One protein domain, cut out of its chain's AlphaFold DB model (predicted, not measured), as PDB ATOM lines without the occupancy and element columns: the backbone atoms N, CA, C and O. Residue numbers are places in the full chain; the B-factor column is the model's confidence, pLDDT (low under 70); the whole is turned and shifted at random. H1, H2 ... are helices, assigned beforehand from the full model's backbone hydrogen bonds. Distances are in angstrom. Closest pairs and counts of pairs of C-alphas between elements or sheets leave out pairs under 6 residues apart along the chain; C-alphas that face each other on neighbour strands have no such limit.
ATOM      1  N   GLU A 252     544.537 454.914 375.386       88.94
ATOM      2  CA  GLU A 252     544.384 456.365 375.537       88.94
ATOM      3  C   GLU A 252     544.100 456.758 376.990       88.94
ATOM      4  O   GLU A 252     544.744 457.671 377.502       88.94
ATOM      5  N   ASP A 253     543.212 456.036 377.680       90.12
ATOM      6  CA  ASP A 253     542.866 456.307 379.081       90.12
ATOM      7  C   ASP A 253     544.076 456.151 380.015       90.12
ATOM      8  O   ASP A 253     544.298 456.981 380.897       90.12
ATOM      9  N   LYS A 254     544.904 455.118 379.798       91.56
ATOM     10  CA  LYS A 254     546.139 454.897 380.573       91.56
ATOM     11  C   LYS A 254     547.116 456.057 380.417       91.56
ATOM     12  O   LYS A 254     547.659 456.553 381.404       91.56
ATOM     13  N   LEU A 255     547.339 456.495 379.178       89.62
ATOM     14  CA  LEU A 255     548.256 457.592 378.875       89.62
ATOM     15  C   LEU A 255     547.715 458.931 379.385       89.62
ATOM     16  O   LEU A 255     548.467 459.693 379.991       89.62
ATOM     17  N   ALA A 256     546.418 459.192 379.205       88.31
ATOM     18  CA  ALA A 256     545.760 460.400 379.689       88.31
ATOM     19  C   ALA A 256     545.808 460.493 381.218       88.31
ATOM     20  O   ALA A 256     546.176 461.537 381.760       88.31
ATOM     21  N   PHE A 257     545.507 459.395 381.923       90.19
ATOM     22  CA  PHE A 257     545.615 459.363 383.376       90.19
ATOM     23  C   PHE A 257     547.045 459.572 383.847       90.19
ATOM     24  O   PHE A 257     547.264 460.386 384.736       90.19
ATOM     25  N   SER A 258     548.010 458.866 383.252       89.12
ATOM     26  CA  SER A 258     549.424 458.989 383.609       89.12
ATOM     27  C   SER A 258     549.915 460.429 383.436       89.12
ATOM     28  O   SER A 258     550.476 461.012 384.363       89.12
ATOM     29  N   ALA A 259     549.623 461.057 382.292       86.06
ATOM     30  CA  ALA A 259     549.976 462.453 382.043       86.06
ATOM     31  C   ALA A 259     549.357 463.404 383.081       86.06
ATOM     32  O   ALA A 259     550.025 464.321 383.555       86.06
ATOM     33  N   TYR A 260     548.106 463.160 383.469       86.69
ATOM     34  CA  TYR A 260     547.389 463.991 384.429       86.69
ATOM     35  C   TYR A 260     547.862 463.789 385.876       86.69
ATOM     36  O   TYR A 260     548.153 464.762 386.570       86.69
ATOM     37  N   ILE A 261     547.969 462.541 386.344       87.00
ATOM     38  CA  ILE A 261     548.298 462.204 387.737       87.00
ATOM     39  C   ILE A 261     549.752 462.541 388.089       87.00
ATOM     40  O   ILE A 261     550.040 462.860 389.241       87.00
ATOM     41  N   ASN A 262     550.659 462.542 387.106       84.50
ATOM     42  CA  ASN A 262     552.069 462.886 387.307       84.50
ATOM     43  C   ASN A 262     552.284 464.346 387.732       84.50
ATOM     44  O   ASN A 262     553.264 464.642 388.415       84.50
ATOM     45  N   ASP A 263     551.361 465.246 387.395       80.88
ATOM     46  CA  ASP A 263     551.384 466.638 387.857       80.88
ATOM     47  C   ASP A 263     550.810 466.805 389.280       80.88
ATOM     48  O   ASP A 263     550.865 467.895 389.854       80.88
ATOM     49  N   GLN A 264     550.279 465.732 389.876       82.62
ATOM     50  CA  GLN A 264     549.518 465.755 391.124       82.62
ATOM     51  C   GLN A 264     550.299 465.092 392.259       82.62
ATOM     52  O   GLN A 264     550.881 464.016 392.118       82.62
ATOM     53  N   PHE A 265     550.269 465.706 393.439       81.50
ATOM     54  CA  PHE A 265     550.929 465.191 394.639       81.50
ATOM     55  C   PHE A 265     550.138 465.556 395.900       81.50
ATOM     56  O   PHE A 265     549.290 466.449 395.889       81.50
ATOM     57  N   GLY A 266     550.399 464.856 397.005       81.31
ATOM     58  CA  GLY A 266     549.705 465.102 398.271       81.31
ATOM     59  C   GLY A 266     548.203 464.800 398.204       81.31
ATOM     60  O   GLY A 266     547.787 463.805 397.617       81.31
ATOM     61  N   GLU A 267     547.382 465.641 398.835       82.75
ATOM     62  CA  GLU A 267     545.933 465.404 398.962       82.75
ATOM     63  C   GLU A 267     545.194 465.432 397.620       82.75
ATOM     64  O   GLU A 267     544.288 464.623 397.411       82.75
ATOM     65  N   ALA A 268     545.613 466.294 396.687       83.88
ATOM     66  CA  ALA A 268     545.040 466.361 395.343       83.88
ATOM     67  C   ALA A 268     545.193 465.021 394.607       83.88
ATOM     68  O   ALA A 268     544.219 464.484 394.078       83.88
ATOM     69  N   ARG A 269     546.389 464.422 394.670       88.25
ATOM     70  CA  ARG A 269     546.658 463.092 394.109       88.25
ATOM     71  C   ARG A 269     545.765 462.023 394.728       88.25
ATOM     72  O   ARG A 269     545.096 461.293 394.004       88.25
ATOM     73  N   VAL A 270     545.722 461.960 396.061       89.38
ATOM     74  CA  VAL A 270     544.902 460.973 396.782       89.38
ATOM     75  C   VAL A 270     543.426 461.119 396.405       89.38
ATOM     76  O   VAL A 270     542.739 460.117 396.216       89.38
ATOM     77  N   SER A 271     542.936 462.351 396.253       88.69
ATOM     78  CA  SER A 271     541.572 462.630 395.796       88.69
ATOM     79  C   SER A 271     541.318 462.083 394.386       88.69
ATOM     80  O   SER A 271     540.337 461.373 394.169       88.69
ATOM     81  N   ILE A 272     542.231 462.324 393.442       88.94
ATOM     82  CA  ILE A 272     542.118 461.836 392.058       88.94
ATOM     83  C   ILE A 272     542.179 460.303 391.997       88.94
ATOM     84  O   ILE A 272     541.351 459.681 391.333       88.94
ATOM     85  N   CYS A 273     543.094 459.671 392.733       92.12
ATOM     86  CA  CYS A 273     543.149 458.214 392.849       92.12
ATOM     87  C   CYS A 273     541.844 457.635 393.421       92.12
ATOM     88  O   CYS A 273     541.331 456.636 392.920       92.12
ATOM     89  N   LYS A 274     541.234 458.294 394.413       92.00
ATOM     90  CA  LYS A 274     539.926 457.876 394.938       92.00
ATOM     91  C   LYS A 274     538.807 457.987 393.900       92.00
ATOM     92  O   LYS A 274     537.948 457.110 393.880       92.00
ATOM     93  N   LYS A 275     538.822 458.998 393.015       90.62
ATOM     94  CA  LYS A 275     537.818 459.143 391.936       90.62
ATOM     95  C   LYS A 275     537.789 457.932 390.993       90.62
ATOM     96  O   LYS A 275     536.718 457.558 390.532       90.62
ATOM     97  N   ILE A 276     538.936 457.289 390.758       92.81
ATOM     98  CA  ILE A 276     539.040 456.065 389.939       92.81
ATOM     99  C   ILE A 276     538.849 454.776 390.754       92.81
ATOM    100  O   ILE A 276     539.060 453.676 390.249       92.81
ATOM    101  N   GLY A 277     538.483 454.879 392.032       92.81
ATOM    102  CA  GLY A 277     538.301 453.736 392.927       92.81
ATOM    103  C   GLY A 277     539.587 453.193 393.560       92.81
ATOM    104  O   GLY A 277     539.518 452.204 394.288       92.81
ATOM    105  N   LEU A 278     540.746 453.826 393.350       94.75
ATOM    106  CA  LEU A 278     541.987 453.438 394.019       94.75
ATOM    107  C   LEU A 278     541.990 453.971 395.461       94.75
ATOM    108  O   LEU A 278     542.116 455.170 395.711       94.75
ATOM    109  N   SER A 279     541.862 453.066 396.428       94.88
ATOM    110  CA  SER A 279     542.004 453.348 397.861       94.88
ATOM    111  C   SER A 279     542.705 452.181 398.544       94.88
ATOM    112  O   SER A 279     542.620 451.062 398.044       94.88
ATOM    113  N   GLU A 280     543.336 452.403 399.702       92.94
ATOM    114  CA  GLU A 280     543.964 451.312 400.468       92.94
ATOM    115  C   GLU A 280     542.995 450.150 400.704       92.94
ATOM    116  O   GLU A 280     543.306 449.013 400.373       92.94
ATOM    117  N   SER A 281     541.772 450.455 401.148       93.56
ATOM    118  CA  SER A 281     540.756 449.434 401.412       93.56
ATOM    119  C   SER A 281     540.330 448.657 400.160       93.56
ATOM    120  O   SER A 281     539.958 447.492 400.258       93.56
ATOM    121  N   ALA A 282     540.348 449.297 398.985       94.31
ATOM    122  CA  ALA A 282     540.015 448.633 397.731       94.31
ATOM    123  C   ALA A 282     541.163 447.727 397.275       94.31
ATOM    124  O   ALA A 282     540.903 446.614 396.839       94.31
ATOM    125  N   VAL A 283     542.415 448.166 397.454       93.25
ATOM    126  CA  VAL A 283     543.606 447.342 397.201       93.25
ATOM    127  C   VAL A 283     543.629 446.120 398.123       93.25
ATOM    128  O   VAL A 283     543.881 445.021 397.652       93.25
ATOM    129  N   ASP A 284     543.293 446.279 399.406       91.81
ATOM    130  CA  ASP A 284     543.287 445.173 400.377       91.81
ATOM    131  C   ASP A 284     542.210 444.114 400.107       91.81
ATOM    132  O   ASP A 284     542.379 442.955 400.477       91.81
ATOM    133  N   ARG A 285     541.096 444.501 399.476       93.12
ATOM    134  CA  ARG A 285     540.014 443.573 399.108       93.12
ATOM    135  C   ARG A 285     540.168 442.977 397.709       93.12
ATOM    136  O   ARG A 285     539.472 442.012 397.404       93.12
ATOM    137  N   ALA A 286     541.011 443.566 396.865       92.19
ATOM    138  CA  ALA A 286     541.150 443.169 395.473       92.19
ATOM    139  C   ALA A 286     541.836 441.803 395.347       92.19
ATOM    140  O   ALA A 286     542.803 441.493 396.047       92.19
ATOM    141  N   ASN A 287     541.354 440.987 394.415       92.19
ATOM    142  CA  ASN A 287     542.017 439.736 394.065       92.19
ATOM    143  C   ASN A 287     543.225 439.983 393.139       92.19
ATOM    144  O   ASN A 287     543.408 441.067 392.588       92.19
ATOM    145  N   MET A 288     544.046 438.954 392.915       88.81
ATOM    146  CA  MET A 288     545.254 439.068 392.087       88.81
ATOM    147  C   MET A 288     544.982 439.621 390.677       88.81
ATOM    148  O   MET A 288     545.753 440.433 390.172       88.81
ATOM    149  N   THR A 289     543.894 439.204 390.029       90.19
ATOM    150  CA  THR A 289     543.551 439.673 388.681       90.19
ATOM    151  C   THR A 289     543.240 441.166 388.682       90.19
ATOM    152  O   THR A 289     543.746 441.893 387.829       90.19
ATOM    153  N   GLU A 290     542.468 441.635 389.659       92.94
ATOM    154  CA  GLU A 290     542.150 443.055 389.838       92.94
ATOM    155  C   GLU A 290     543.409 443.885 390.126       92.94
ATOM    156  O   GLU A 290     543.602 444.940 389.519       92.94
ATOM    157  N   LEU A 291     544.307 443.389 390.986       91.50
ATOM    158  CA  LEU A 291     545.579 444.049 391.302       91.50
ATOM    159  C   LEU A 291     546.474 444.197 390.065       91.50
ATOM    160  O   LEU A 291     547.058 445.259 389.849       91.50
ATOM    161  N   LEU A 292     546.559 443.159 389.228       89.56
ATOM    162  CA  LEU A 292     547.334 443.198 387.985       89.56
ATOM    163  C   LEU A 292     546.717 444.144 386.948       89.56
ATOM    164  O   LEU A 292     547.454 444.867 386.276       89.56
ATOM    165  N   ILE A 293     545.383 444.183 386.833       92.19
ATOM    166  CA  ILE A 293     544.689 445.145 385.963       92.19
ATOM    167  C   ILE A 293     544.977 446.574 386.426       92.19
ATOM    168  O   ILE A 293     545.369 447.409 385.610       92.19
ATOM    169  N   ALA A 294     544.850 446.844 387.727       93.31
ATOM    170  CA  ALA A 294     545.142 448.157 388.290       93.31
ATOM    171  C   ALA A 294     546.602 448.562 388.053       93.31
ATOM    172  O   ALA A 294     546.862 449.667 387.581       93.31
ATOM    173  N   ALA A 295     547.558 447.660 388.290       90.62
ATOM    174  CA  ALA A 295     548.970 447.922 388.028       90.62
ATOM    175  C   ALA A 295     549.239 448.237 386.549       90.62
ATOM    176  O   ALA A 295     549.944 449.197 386.240       90.62
ATOM    177  N   GLN A 296     548.625 447.484 385.631       91.12
ATOM    178  CA  GLN A 296     548.756 447.718 384.194       91.12
ATOM    179  C   GLN A 296     548.128 449.050 383.762       91.12
ATOM    180  O   GLN A 296     548.671 449.737 382.896       91.12
ATOM    181  N   ASN A 297     546.981 449.415 384.333       93.31
ATOM    182  CA  ASN A 297     546.314 450.683 384.052       93.31
ATOM    183  C   ASN A 297     547.148 451.885 384.507       93.31
ATOM    184  O   ASN A 297     547.190 452.908 383.831       93.31
ATOM    185  N   LEU A 298     547.845 451.727 385.631       91.56
ATOM    186  CA  LEU A 298     548.701 452.743 386.236       91.56
ATOM    187  C   LEU A 298     550.147 452.703 385.722       91.56
ATOM    188  O   LEU A 298     550.994 453.424 386.241       91.56
ATOM    189  N   LEU A 299     550.425 451.874 384.708       89.62
ATOM    190  CA  LEU A 299     551.745 451.714 384.090       89.62
ATOM    191  C   LEU A 299     552.850 451.382 385.109       89.62
ATOM    192  O   LEU A 299     554.000 451.791 384.957       89.62
ATOM    193  N   LEU A 300     552.505 450.631 386.156       85.94
ATOM    194  CA  LEU A 300     553.467 450.183 387.154       85.94
ATOM    195  C   LEU A 300     554.278 449.022 386.582       85.94
ATOM    196  O   LEU A 300     553.713 448.009 386.170       85.94
ATOM    197  N   ASP A 301     555.606 449.152 386.591       72.19
ATOM    198  CA  ASP A 301     556.508 448.079 386.164       72.19
ATOM    199  C   ASP A 301     556.534 446.948 387.187       72.19
ATOM    200  O   ASP A 301     557.464 446.827 387.977       72.19
ATOM    201  N   CYS A 302     555.502 446.119 387.189       64.50
ATOM    202  CA  CYS A 302     555.383 444.918 387.991       64.50
ATOM    203  C   CYS A 302     556.281 443.774 387.466       64.50
ATOM    204  O   CYS A 302     555.781 442.681 387.258       64.50
ATOM    205  N   GLY A 303     557.584 443.989 387.241       57.12
ATOM    206  CA  GLY A 303     558.655 442.975 387.360       57.12
ATOM    207  C   GLY A 303     558.513 441.628 386.624       57.12
ATOM    208  O   GLY A 303     559.207 440.670 386.966       57.12
ATOM    209  N   GLY A 304     557.625 441.515 385.634       52.56
ATOM    210  CA  GLY A 304     557.237 440.233 385.044       52.56
ATOM    211  C   GLY A 304     556.457 439.324 386.009       52.56
ATOM    212  O   GLY A 304     556.354 439.573 387.203       52.56
ATOM    213  N   LEU A 305     555.889 438.243 385.471       44.97
ATOM    214  CA  LEU A 305     554.937 437.280 386.068       44.97
ATOM    215  C   LEU A 305     555.387 436.523 387.354       44.97
ATOM    216  O   LEU A 305     554.949 435.399 387.586       44.97
ATOM    217  N   ARG A 306     556.261 437.086 388.198       51.88
ATOM    218  CA  ARG A 306     556.733 436.502 389.469       51.88
ATOM    219  C   ARG A 306     556.416 437.346 390.709       51.88
ATOM    220  O   ARG A 306     556.973 437.083 391.770       51.88
ATOM    221  N   LEU A 307     555.531 438.335 390.607       54.59
ATOM    222  CA  LEU A 307     555.077 439.086 391.778       54.59
ATOM    223  C   LEU A 307     554.099 438.282 392.630       54.59
ATOM    224  O   LEU A 307     553.055 437.826 392.166       54.59
ATOM    225  N   ILE A 308     554.444 438.170 393.908       64.75
ATOM    226  CA  ILE A 308     553.548 437.741 394.979       64.75
ATOM    227  C   ILE A 308     552.517 438.863 395.178       64.75
ATOM    228  O   ILE A 308     552.860 440.042 395.087       64.75
ATOM    229  N   GLY A 309     551.250 438.523 395.443       66.56
ATOM    230  CA  GLY A 309     550.151 439.505 395.496       66.56
ATOM    231  C   GLY A 309     550.406 440.659 396.464       66.56
ATOM    232  O   GLY A 309     550.035 441.797 396.189       66.56
ATOM    233  N   GLU A 310     551.141 440.382 397.539       76.81
ATOM    234  CA  GLU A 310     551.561 441.363 398.534       76.81
ATOM    235  C   GLU A 310     552.403 442.504 397.941       76.81
ATOM    236  O   GLU A 310     552.176 443.668 398.263       76.81
ATOM    237  N   GLU A 311     553.320 442.219 397.017       80.25
ATOM    238  CA  GLU A 311     554.186 443.245 396.429       80.25
ATOM    239  C   GLU A 311     553.421 444.117 395.413       80.25
ATOM    240  O   GLU A 311     553.598 445.337 395.396       80.25
ATOM    241  N   CYS A 312     552.476 443.548 394.652       84.25
ATOM    242  CA  CYS A 312     551.538 444.340 393.842       84.25
ATOM    243  C   CYS A 312     550.672 445.264 394.714       84.25
ATOM    244  O   CYS A 312     550.537 446.451 394.399       84.25
ATOM    245  N   CYS A 313     550.136 444.756 395.831       88.00
ATOM    246  CA  CYS A 313     549.385 445.570 396.790       88.00
ATOM    247  C   CYS A 313     550.221 446.746 397.297       88.00
ATOM    248  O   CYS A 313     549.769 447.892 397.251       88.00
ATOM    249  N   GLN A 314     551.452 446.487 397.743       87.81
ATOM    250  CA  GLN A 314     552.319 447.542 398.261       87.81
ATOM    251  C   GLN A 314     552.636 448.598 397.205       87.81
ATOM    252  O   GLN A 314     552.594 449.789 397.504       87.81
ATOM    253  N   ARG A 315     552.873 448.207 395.950       88.00
ATOM    254  CA  ARG A 315     553.160 449.170 394.877       88.00
ATOM    255  C   ARG A 315     551.962 450.030 394.513       88.00
ATOM    256  O   ARG A 315     552.134 451.228 394.307       88.00
ATOM    257  N   LEU A 316     550.756 449.466 394.506       91.50
ATOM    258  CA  LEU A 316     549.526 450.239 394.329       91.50
ATOM    259  C   LEU A 316     549.302 451.220 395.485       91.50
ATOM    260  O   LEU A 316     548.934 452.373 395.255       91.50
ATOM    261  N   LYS A 317     549.579 450.796 396.725       92.31
ATOM    262  CA  LYS A 317     549.520 451.677 397.899       92.31
ATOM    263  C   LYS A 317     550.581 452.778 397.842       92.31
ATOM    264  O   LYS A 317     550.268 453.929 398.123       92.31
ATOM    265  N   ILE A 318     551.809 452.473 397.423       91.38
ATOM    266  CA  ILE A 318     552.847 453.491 397.206       91.38
ATOM    267  C   ILE A 318     552.398 454.463 396.111       91.38
ATOM    268  O   ILE A 318     552.480 455.672 396.311       91.38
ATOM    269  N   PHE A 319     551.850 453.963 394.998       91.69
ATOM    270  CA  PHE A 319     551.364 454.804 393.905       91.69
ATOM    271  C   PHE A 319     550.256 455.762 394.348       91.69
ATOM    272  O   PHE A 319     550.288 456.935 393.976       91.69
ATOM    273  N   LEU A 320     549.309 455.300 395.172       90.94
ATOM    274  CA  LEU A 320     548.213 456.114 395.710       90.94
ATOM    275  C   LEU A 320     548.714 457.414 396.363       90.94
ATOM    276  O   LEU A 320     548.093 458.464 396.206       90.94
ATOM    277  N   PHE A 321     549.852 457.359 397.057       88.50
ATOM    278  CA  PHE A 321     550.396 458.505 397.788       88.50
ATOM    279  C   PHE A 321     551.563 459.204 397.083       88.50
ATOM    280  O   PHE A 321     551.704 460.422 397.217       88.50
ATOM    281  N   PHE A 322     552.394 458.457 396.352       84.81
ATOM    282  CA  PHE A 322     553.709 458.917 395.904       84.81
ATOM    283  C   PHE A 322     554.112 458.501 394.479       84.81
ATOM    284  O   PHE A 322     555.231 458.806 394.101       84.81
ATOM    285  N   GLY A 323     553.295 457.788 393.701       67.00
ATOM    286  CA  GLY A 323     553.719 457.331 392.359       67.00
ATOM    287  C   GLY A 323     553.474 458.325 391.238       67.00
ATOM    288  O   GLY A 323     553.401 459.542 391.492       67.00
TER     289      GLY A 323
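What this domain is: This is residues 252 to 323 of the 323 residues of an uncharacterized protein of Phytophthora megakarya (UniProt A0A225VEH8). Look for one long helix, H5, with H3 and H4 packed beside it and H2 crossing near its last residues. H1 sits farther out, near H2 and H4, and a long unnamed link, residues 298 to 308, leads from H4 back to H5. The printed part has 72 residues with five named helices, H1 to H5 in chain order, and no named strand; its class is all helix. It is compact, with a radius of gyration of the C-alphas of 11.5 A and spans of 31 by 25 by 17 A.

How they stand to each other: Start at H1, residues 252 to 261; it is close to but not clearly touching H2, residues 266 to 275, with C-alphas Ile 261 and Arg 269 closest at 6.6 A. H1 is also close to but not clearly touching H4, residues 288 to 297, at Lys 254 and Asn 297, whose C-alphas are closest at 5.5 A. Then find the hub, H5, residues 309 to 322. With residues 320 to 322 alone it touches H2, at a steep tilt of 56 degrees, opposite ways; the closest C-alphas, Val 270 and Leu 320, are 6.0 A apart. H3, residues 280 to 285, touches H5 at a shallow tilt of 21 degrees, opposite ways, closest at C-alphas Val 283 and Cys 313, 6.1 A. H4 touches H5 the same way at 36 degrees, only just steep, closest at C-alphas Met 288 and Gly 309, 6.0 A. H2 and H4 are apart. Every O i to N i+4 pair is within hydrogen-bond range in H1, H2, H3 and H4, and 9 of 10 in H5.

Where its parts are: Find C-alpha 252 at (544.384, 456.365, 375.537); H1 runs 14.1 A from there. H2 spans 14.7 A, H3 8.8 A and H4 14.2 A. H5 runs 19.7 A to C-alpha 322 at (553.709, 458.917, 395.904).

The domain as a whole: The C-alphas of Ala 268 and Arg 306, the two farthest apart, are 32.6 A apart. The printed part has no cut, and its long link is H4 to H5. Confidence is under 70 at residues 302 to 309 and 323.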